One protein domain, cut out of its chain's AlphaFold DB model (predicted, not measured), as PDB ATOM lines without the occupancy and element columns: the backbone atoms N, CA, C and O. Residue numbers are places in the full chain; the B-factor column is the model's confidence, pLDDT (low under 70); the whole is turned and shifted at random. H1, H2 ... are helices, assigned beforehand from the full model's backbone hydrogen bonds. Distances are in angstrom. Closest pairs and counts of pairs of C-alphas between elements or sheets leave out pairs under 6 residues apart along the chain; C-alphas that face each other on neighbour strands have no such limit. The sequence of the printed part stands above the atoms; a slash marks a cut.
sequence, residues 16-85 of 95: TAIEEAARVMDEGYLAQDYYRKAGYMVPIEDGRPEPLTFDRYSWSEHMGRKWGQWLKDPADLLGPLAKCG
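What this domain is: This is residues 16 to 85 of the 95 residues of an uncharacterized protein of Candidatus Acetothermia bacterium (UniProt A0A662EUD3). The longest helix, H1, and H3 meet about perpendicular, with residues 59 to 60 of H3 against residues 22 to 29 of H1, while a long loop, residues 39 to 58, runs out from the short helix H2 and folds back to the start of H3. Beyond H3 a tail, residues 71 to 85, which holds H4, sticks out free and makes much of the length. The printed part has 70 residues, with four named helices in the order H1, H2, H3, H4 and no named strand; its class is all helix. The whole is loose, with a radius of gyration of the C-alphas of 15.9 A, and spans 47 by 31 by 21 A.

How they stand to each other: H1, residues 16 to 31, touches H3, residues 59 to 70, with residues 22 to 29 alone, and H3 touches it with residues 59 to 60 alone. The closest C-alphas of the two, those of Asp 26 and Trp 59, are 5.1 A apart. Their lines stand about perpendicular, at 78 degrees. H2, residues 34 to 38, is close to H1 but not clearly touching; their closest C-alphas, those of Tyr 29 and Tyr 35, are 7.4 A apart. H2 and H3 are apart. H4, residues 75 to 83, is apart from H1, H2 and H3. In H1, H2 and H3 every O i to N i+4 pair is within hydrogen-bond range; in H4, 3 of 5 are.

Where its parts are: H1 is 22.0 A long and begins with C-alpha 16 at (142.938, 156.703, 95.322). H3 is 16.2 A long and begins with C-alpha 59 at (138.426, 144.199, 107.165). H2 measures 6.4 A. H4 measures 11.7 A and ends with C-alpha 83 at (113.608, 124.852, 90.994).

The domain as a whole: The two C-alphas farthest apart, those of Ala 31 and Gly 85, are 47.3 A apart. Without residues 71 to 85, the body spans 33 by 25 by 17 A. The link from H2 to H3 is long, with 20 residues. The printed part has no cut, and no printed residue is under 70 in pLDDT.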
ATOM      1  N   THR A  16     142.410 156.129  94.083       96.75
ATOM      2  CA  THR A  16     142.938 156.703  95.322       96.75
ATOM      3  C   THR A  16     141.856 156.789  96.391       96.75
ATOM      4  O   THR A  16     142.099 156.404  97.531       96.75
ATOM      5  N   ALA A  17     140.643 157.207  96.031       94.81
ATOM      6  CA  ALA A  17     139.515 157.251  96.952       94.81
ATOM      7  C   ALA A  17     139.107 155.848  97.436       94.81
ATOM      8  O   ALA A  17     138.804 155.668  98.616       94.81
ATOM      9  N   ILE A  18     139.149 154.839  96.557       94.75
ATOM     10  CA  ILE A  18     138.881 153.439  96.934       94.75
ATOM     11  C   ILE A  18     139.948 152.917  97.903       94.75
ATOM     12  O   ILE A  18     139.616 152.285  98.906       94.75
ATOM     13  N   GLU A  19     141.226 153.173  97.614       96.69
ATOM     14  CA  GLU A  19     142.342 152.774  98.478       96.69
ATOM     15  C   GLU A  19     142.249 153.430  99.856       96.69
ATOM     16  O   GLU A  19     142.456 152.761 100.867       96.69
ATOM     17  N   GLU A  20     141.868 154.706  99.908       96.69
ATOM     18  CA  GLU A  20     141.673 155.423 101.164       96.69
ATOM     19  C   GLU A  20     140.491 154.863 101.965       96.69
ATOM     20  O   GLU A  20     140.616 154.622 103.167       96.69
ATOM     21  N   ALA A  21     139.367 154.570 101.305       95.50
ATOM     22  CA  ALA A  21     138.214 153.943 101.948       95.50
ATOM     23  C   ALA A  21     138.579 152.585 102.571       95.50
ATOM     24  O   ALA A  21     138.233 152.312 103.726       95.50
ATOM     25  N   ALA A  22     139.311 151.748 101.827       96.19
ATOM     26  CA  ALA A  22     139.802 150.462 102.313       96.19
ATOM     27  C   ALA A  22     140.772 150.637 103.493       96.19
ATOM     28  O   ALA A  22     140.609 149.982 104.523       96.19
ATOM     29  N   ARG A  23     141.722 151.577 103.388       97.44
ATOM     30  CA  ARG A  23     142.709 151.877 104.436       97.44
ATOM     31  C   ARG A  23     142.046 152.299 105.746       97.44
ATOM     32  O   ARG A  23     142.386 151.754 106.793       97.44
ATOM     33  N   VAL A  24     141.084 153.223 105.700       96.69
ATOM     34  CA  VAL A  24     140.356 153.698 106.891       96.69
ATOM     35  C   VAL A  24     139.629 152.547 107.588       96.69
ATOM     36  O   VAL A  24     139.670 152.435 108.816       96.69
ATOM     37  N   MET A  25     138.990 151.666 106.815       96.50
ATOM     38  CA  MET A  25     138.346 150.470 107.359       96.50
ATOM     39  C   MET A  25     139.375 149.524 107.984       96.50
ATOM     40  O   MET A  25     139.208 149.097 109.126       96.50
ATOM     41  N   ASP A  26     140.460 149.220 107.279       97.81
ATOM     42  CA  ASP A  26     141.478 148.290 107.753       97.81
ATOM     43  C   ASP A  26     142.154 148.761 109.044       97.81
ATOM     44  O   ASP A  26     142.195 148.017 110.029       97.81
ATOM     45  N   GLU A  27     142.610 150.012 109.078       97.75
ATOM     46  CA  GLU A  27     143.226 150.617 110.260       97.75
ATOM     47  C   GLU A  27     142.255 150.675 111.438       97.75
ATOM     48  O   GLU A  27     142.636 150.363 112.568       97.75
ATOM     49  N   GLY A  28     140.986 151.009 111.186       96.56
ATOM     50  CA  GLY A  28     139.957 151.050 112.218       96.56
ATOM     51  C   GLY A  28     139.734 149.693 112.891       96.56
ATOM     52  O   GLY A  28     139.626 149.628 114.119       96.56
ATOM     53  N   TYR A  29     139.688 148.604 112.120       97.00
ATOM     54  CA  TYR A  29     139.510 147.251 112.662       97.00
ATOM     55  C   TYR A  29     140.762 146.732 113.381       97.00
ATOM     56  O   TYR A  29     140.632 146.069 114.417       97.00
ATOM     57  N   LEU A  30     141.956 147.058 112.874       97.56
ATOM     58  CA  LEU A  30     143.227 146.721 113.521       97.56
ATOM     59  C   LEU A  30     143.389 147.456 114.857       97.56
ATOM     60  O   LEU A  30     143.661 146.816 115.869       97.56
ATOM     61  N   ALA A  31     143.140 148.769 114.897       97.56
ATOM     62  CA  ALA A  31     143.264 149.583 116.111       97.56
ATOM     63  C   ALA A  31     142.322 149.130 117.241       97.56
ATOM     64  O   ALA A  31     142.606 149.326 118.422       97.56
ATOM     65  N   GLN A  32     141.195 148.511 116.889       96.81
ATOM     66  CA  GLN A  32     140.233 147.976 117.851       96.81
ATOM     67  C   GLN A  32     140.563 146.550 118.318       96.81
ATOM     68  O   GLN A  32     139.881 146.036 119.214       96.81
ATOM     69  N   ASP A  33     141.585 145.902 117.743       96.56
ATOM     70  CA  ASP A  33     141.860 144.467 117.885       96.56
ATOM     71  C   ASP A  33     140.613 143.609 117.596       96.56
ATOM     72  O   ASP A  33     140.403 142.566 118.216       96.56
ATOM     73  N   TYR A  34     139.740 144.059 116.688       96.69
ATOM     74  CA  TYR A  34     138.394 143.498 116.547       96.69
ATOM     75  C   TYR A  34     138.429 141.994 116.235       96.69
ATOM     76  O   TYR A  34     137.865 141.179 116.969       96.69
ATOM     77  N   TYR A  35     139.162 141.607 115.186       96.62
ATOM     78  CA  TYR A  35     139.288 140.206 114.781       96.62
ATOM     79  C   TYR A  35     140.131 139.381 115.752       96.62
ATOM     80  O   TYR A  35     139.813 138.216 115.984       96.62
ATOM     81  N   ARG A  36     141.157 139.981 116.369       96.44
ATOM     82  CA  ARG A  36     141.988 139.318 117.384       96.44
ATOM     83  C   ARG A  36     141.164 138.924 118.602       96.44
ATOM     84  O   ARG A  36     141.193 137.767 119.004       96.44
ATOM     85  N   LYS A  37     140.438 139.880 119.189       96.19
ATOM     86  CA  LYS A  37     139.629 139.668 120.399       96.19
ATOM     87  C   LYS A  37     138.553 138.616 120.172       96.19
ATOM     88  O   LYS A  37     138.264 137.838 121.072       96.19
ATOM     89  N   ALA A  38     137.987 138.591 118.972       93.62
ATOM     90  CA  ALA A  38     136.963 137.630 118.609       93.62
ATOM     91  C   ALA A  38     137.521 136.278 118.118       93.62
ATOM     92  O   ALA A  38     136.770 135.313 118.015       93.62
ATOM     93  N   GLY A  39     138.821 136.188 117.809       94.31
ATOM     94  CA  GLY A  39     139.424 135.005 117.187       94.31
ATOM     95  C   GLY A  39     138.882 134.724 115.781       94.31
ATOM     96  O   GLY A  39     138.809 133.573 115.360       94.31
ATOM     97  N   TYR A  40     138.454 135.762 115.058       92.69
ATOM     98  CA  TYR A  40     137.764 135.631 113.776       92.69
ATOM     99  C   TYR A  40     138.723 135.836 112.609       92.69
ATOM    100  O   TYR A  40     138.944 136.958 112.163       92.69
ATOM    101  N   MET A  41     139.235 134.733 112.073       96.12
ATOM    102  CA  MET A  41     139.940 134.697 110.796       96.12
ATOM    103  C   MET A  41     139.254 133.674 109.895       96.12
ATOM    104  O   MET A  41     139.110 132.512 110.265       96.12
ATOM    105  N   VAL A  42     138.785 134.113 108.729       95.69
ATOM    106  CA  VAL A  42     138.215 133.202 107.728       95.69
ATOM    107  C   VAL A  42     139.369 132.390 107.138       95.69
ATOM    108  O   VAL A  42     140.293 133.016 106.624       95.69
ATOM    109  N   PRO A  43     139.372 131.049 107.204       94.75
ATOM    110  CA  PRO A  43     140.475 130.248 106.683       94.75
ATOM    111  C   PRO A  43     140.540 130.294 105.151       94.75
ATOM    112  O   PRO A  43     139.538 130.551 104.478       94.75
ATOM    113  N   ILE A  44     141.728 130.029 104.606       94.56
ATOM    114  CA  ILE A  44     141.923 129.828 103.169       94.56
ATOM    115  C   ILE A  44     141.494 128.398 102.810       94.56
ATOM    116  O   ILE A  44     141.980 127.436 103.403       94.56
ATOM    117  N   GLU A  45     140.580 128.246 101.850       93.19
ATOM    118  CA  GLU A  45     139.976 126.946 101.518       93.19
ATOM    119  C   GLU A  45     140.770 126.118 100.496       93.19
ATOM    120  O   GLU A  45     140.522 124.922 100.347       93.19
ATOM    121  N   ASP A  46     141.723 126.725  99.786       88.75
ATOM    122  CA  ASP A  46     142.501 126.061  98.727       88.75
ATOM    123  C   ASP A  46     143.761 125.329  99.233       88.75
ATOM    124  O   ASP A  46     144.558 124.826  98.440       88.75
ATOM    125  N   GLY A  47     143.935 125.244 100.555       89.12
ATOM    126  CA  GLY A  47     145.028 124.518 101.201       89.12
ATOM    127  C   GLY A  47     146.371 125.253 101.219       89.12
ATOM    128  O   GLY A  47     147.354 124.694 101.712       89.12
ATOM    129  N   ARG A  48     146.448 126.495 100.720       92.88
ATOM    130  CA  ARG A  48     147.646 127.327 100.888       92.88
ATOM    131  C   ARG A  48     147.880 127.680 102.364       92.88
ATOM    132  O   ARG A  48     146.924 127.800 103.130       92.88
ATOM    133  N   PRO A  49     149.149 127.862 102.774       94.81
ATOM    134  CA  PRO A  49     149.465 128.276 104.136       94.81
ATOM    135  C   PRO A  49     148.918 129.676 104.418       94.81
ATOM    136  O   PRO A  49     148.904 130.524 103.529       94.81
ATOM    137  N   GLU A  50     148.522 129.917 105.668       95.69
ATOM    138  CA  GLU A  50     148.066 131.225 106.143       95.69
ATOM    139  C   GLU A  50     149.228 132.238 106.147       95.69
ATOM    140  O   GLU A  50     150.180 132.053 106.914       95.69
ATOM    141  N   PRO A  51     149.188 133.303 105.319       95.50
ATOM    142  CA  PRO A  51     150.266 134.286 105.279       95.50
ATOM    143  C   PRO A  51     150.120 135.406 106.321       95.50
ATOM    144  O   PRO A  51     151.053 136.196 106.485       95.50
ATOM    145  N   LEU A  52     148.966 135.530 106.989       96.06
ATOM    146  CA  LEU A  52     148.665 136.634 107.898       96.06
ATOM    147  C   LEU A  52     148.562 136.181 109.354       96.06
ATOM    148  O   LEU A  52     148.117 135.088 109.688       96.06
ATOM    149  N   THR A  53     148.933 137.087 110.251       96.62
ATOM    150  CA  THR A  53     148.610 136.996 111.675       96.62
ATOM    151  C   THR A  53     147.474 137.961 111.992       96.62
ATOM    152  O   THR A  53     147.148 138.847 111.197       96.62
ATOM    153  N   PHE A  54     146.909 137.864 113.195       96.69
ATOM    154  CA  PHE A  54     145.939 138.853 113.674       96.69
ATOM    155  C   PHE A  54     146.495 140.288 113.746       96.69
ATOM    156  O   PHE A  54     145.706 141.220 113.831       96.69
ATOM    157  N   ASP A  55     147.817 140.490 113.679       96.00
ATOM    158  CA  ASP A  55     148.427 141.830 113.627       96.00
ATOM    159  C   ASP A  55     148.233 142.511 112.266       96.00
ATOM    160  O   ASP A  55     148.390 143.722 112.148       96.00
ATOM    161  N   ARG A  56     147.934 141.727 111.224       96.50
ATOM    162  CA  ARG A  56     147.818 142.190 109.835       96.50
ATOM    163  C   ARG A  56     146.485 141.823 109.189       96.50
ATOM    164  O   ARG A  56     146.237 142.211 108.055       96.50
ATOM    165  N   TYR A  57     145.649 141.058 109.885       97.56
ATOM    166  CA  TYR A  57     144.352 140.618 109.393       97.56
ATOM    167  C   TYR A  57     143.267 141.653 109.709       97.56
ATOM    168  O   TYR A  57     142.900 141.854 110.868       97.56
ATOM    169  N   SER A  58     142.756 142.294 108.662       97.50
ATOM    170  CA  SER A  58     141.835 143.427 108.742       97.50
ATOM    171  C   SER A  58     140.578 143.219 107.884       97.50
ATOM    172  O   SER A  58     140.321 142.128 107.368       97.50
ATOM    173  N   TRP A  59     139.750 144.260 107.778       97.38
ATOM    174  CA  TRP A  59     138.426 144.199 107.165       97.38
ATOM    175  C   TRP A  59     138.462 143.798 105.685       97.38
ATOM    176  O   TRP A  59     137.719 142.899 105.289       97.38
ATOM    177  N   SER A  60     139.337 144.400 104.879       97.06
ATOM    178  CA  SER A  60     139.427 144.146 103.438       97.06
ATOM    179  C   SER A  60     139.774 142.688 103.140       97.06
ATOM    180  O   SER A  60     139.114 142.053 102.321       97.06
ATOM    181  N   GLU A  61     140.745 142.116 103.858       96.94
ATOM    182  CA  GLU A  61     141.088 140.694 103.740       96.94
ATOM    183  C   GLU A  61     139.928 139.805 104.204       96.94
ATOM    184  O   GLU A  61     139.578 138.823 103.548       96.94
ATOM    185  N   HIS A  62     139.294 140.147 105.329       96.75
ATOM    186  CA  HIS A  62     138.168 139.382 105.856       96.75
ATOM    187  C   HIS A  62     137.002 139.315 104.867       96.75
ATOM    188  O   HIS A  62     136.447 138.240 104.621       96.75
ATOM    189  N   MET A  63     136.653 140.453 104.267       96.56
ATOM    190  CA  MET A  63     135.631 140.530 103.229       96.56
ATOM    191  C   MET A  63     136.083 139.826 101.950       96.56
ATOM    192  O   MET A  63     135.299 139.070 101.377       96.56
ATOM    193  N   GLY A  64     137.342 139.997 101.543       95.19
ATOM    194  CA  GLY A  64     137.933 139.332 100.385       95.19
ATOM    195  C   GLY A  64     137.848 137.811 100.476       95.19
ATOM    196  O   GLY A  64     137.436 137.164  99.518       95.19
ATOM    197  N   ARG A  65     138.128 137.224 101.644       95.19
ATOM    198  CA  ARG A  65     137.992 135.775 101.863       95.19
ATOM    199  C   ARG A  65     136.550 135.301 101.863       95.19
ATOM    200  O   ARG A  65     136.281 134.220 101.351       95.19
ATOM    201  N   LYS A  66     135.621 136.081 102.426       93.75
ATOM    202  CA  LYS A  66     134.194 135.741 102.366       93.75
ATOM    203  C   LYS A  66     133.726 135.728 100.923       93.75
ATOM    204  O   LYS A  66     133.263 134.700 100.469       93.75
ATOM    205  N   TRP A  67     133.894 136.827 100.196       93.19
ATOM    206  CA  TRP A  67     133.399 136.937  98.827       93.19
ATOM    207  C   TRP A  67     134.154 136.043  97.846       93.19
ATOM    208  O   TRP A  67     133.530 135.344  97.053       93.19
ATOM    209  N   GLY A  68     135.483 136.025  97.926       92.69
ATOM    210  CA  GLY A  68     136.347 135.294  97.001       92.69
ATOM    211  C   GLY A  68     136.281 133.774  97.140       92.69
ATOM    212  O   GLY A  68     136.661 133.076  96.206       92.69
ATOM    213  N   GLN A  69     135.793 133.257  98.273       93.19
ATOM    214  CA  GLN A  69     135.665 131.814  98.518       93.19
ATOM    215  C   GLN A  69     134.204 131.347  98.641       93.19
ATOM    216  O   GLN A  69     133.966 130.156  98.804       93.19
ATOM    217  N   TRP A  70     133.217 132.252  98.565       91.12
ATOM    218  CA  TRP A  70     131.815 131.920  98.851       91.12
ATOM    219  C   TRP A  70     131.190 130.943  97.849       91.12
ATOM    220  O   TRP A  70     130.520 129.998  98.263       91.12
ATOM    221  N   LEU A  71     131.375 131.173  96.546       90.38
ATOM    222  CA  LEU A  71     130.664 130.440  95.498       90.38
ATOM    223  C   LEU A  71     131.646 129.910  94.452       90.38
ATOM    224  O   LEU A  71     132.221 130.682  93.688       90.38
ATOM    225  N   LYS A  72     131.829 128.585  94.423       89.19
ATOM    226  CA  LYS A  72     132.728 127.910  93.469       89.19
ATOM    227  C   LYS A  72     132.101 127.783  92.086       89.19
ATOM    228  O   LYS A  72     132.793 127.963  91.089       89.19
ATOM    229  N   ASP A  73     130.802 127.500  92.039       91.81
ATOM    230  CA  ASP A  73     130.031 127.387  90.806       91.81
ATOM    231  C   ASP A  73     128.732 128.207  90.922       91.81
ATOM    232  O   ASP A  73     127.915 127.945  91.809       91.81
ATOM    233  N   PRO A  74     128.488 129.194  90.039       90.75
ATOM    234  CA  PRO A  74     127.214 129.909  89.972       90.75
ATOM    235  C   PRO A  74     125.984 128.997  89.876       90.75
ATOM    236  O   PRO A  74     124.904 129.377  90.337       90.75
ATOM    237  N   ALA A  75     126.123 127.795  89.307       91.88
ATOM    238  CA  ALA A  75     125.050 126.811  89.223       91.88
ATOM    239  C   ALA A  75     124.522 126.381  90.602       91.88
ATOM    240  O   ALA A  75     123.326 126.096  90.722       91.88
ATOM    241  N   ASP A  76     125.357 126.414  91.647       93.81
ATOM    242  CA  ASP A  76     124.951 126.101  93.022       93.81
ATOM    243  C   ASP A  76     123.927 127.112  93.564       93.81
ATOM    244  O   ASP A  76     123.087 126.766  94.396       93.81
ATOM    245  N   LEU A  77     123.941 128.348  93.048       94.06
ATOM    246  CA  LEU A  77     122.952 129.380  93.361       94.06
ATOM    247  C   LEU A  77     121.778 129.376  92.370       94.06
ATOM    248  O   LEU A  77     120.614 129.453  92.768       94.06
ATOM    249  N   LEU A  78     122.070 129.275  91.071       93.75
ATOM    250  CA  LEU A  78     121.063 129.368  90.010       93.75
ATOM    251  C   LEU A  78     120.131 128.147  89.963       93.75
ATOM    252  O   LEU A  78     118.941 128.290  89.686       93.75
ATOM    253  N   GLY A  79     120.636 126.948  90.262       94.31
ATOM    254  CA  GLY A  79     119.859 125.709  90.251       94.31
ATOM    255  C   GLY A  79     118.679 125.719  91.233       94.31
ATOM    256  O   GLY A  79     117.549 125.442  90.818       94.31
ATOM    257  N   PRO A  80     118.887 126.044  92.524       95.81
ATOM    258  CA  PRO A  80     117.797 126.225  93.483       95.81
ATOM    259  C   PRO A  80     116.782 127.293  93.059       95.81
ATOM    260  O   PRO A  80     115.580 127.047  93.144       95.81
ATOM    261  N   LEU A  81     117.238 128.437  92.537       96.25
ATOM    262  CA  LEU A  81     116.350 129.489  92.030       96.25
ATOM    263  C   LEU A  81     115.459 128.973  90.887       96.25
ATOM    264  O   LEU A  81     114.243 129.171  90.915       96.25
ATOM    265  N   ALA A  82     116.032 128.220  89.944       95.75
ATOM    266  CA  ALA A  82     115.290 127.598  88.850       95.75
ATOM    267  C   ALA A  82     114.246 126.584  89.340       95.75
ATOM    268  O   ALA A  82     113.126 126.558  88.826       95.75
ATOM    269  N   LYS A  83     114.565 125.787  90.370       96.88
ATOM    270  CA  LYS A  83     113.608 124.852  90.994       96.88
ATOM    271  C   LYS A  83     112.422 125.571  91.642       96.88
ATOM    272  O   LYS A  83     111.328 125.016  91.674       96.88
ATOM    273  N   CYS A  84     112.621 126.802  92.107       97.62
ATOM    274  CA  CYS A  84     111.562 127.674  92.616       97.62
ATOM    275  C   CYS A  84     110.811 128.443  91.511       97.62
ATOM    276  O   CYS A  84     109.944 129.255  91.820       97.62
ATOM    277  N   GLY A  85     111.124 128.204  90.234       96.56
ATOM    278  CA  GLY A  85     110.468 128.843  89.094       96.56
ATOM    279  C   GLY A  85     111.087 130.173  88.655       96.56
ATOM    280  O   GLY A  85     110.586 130.772  87.704       96.56
TER     281      GLY A  85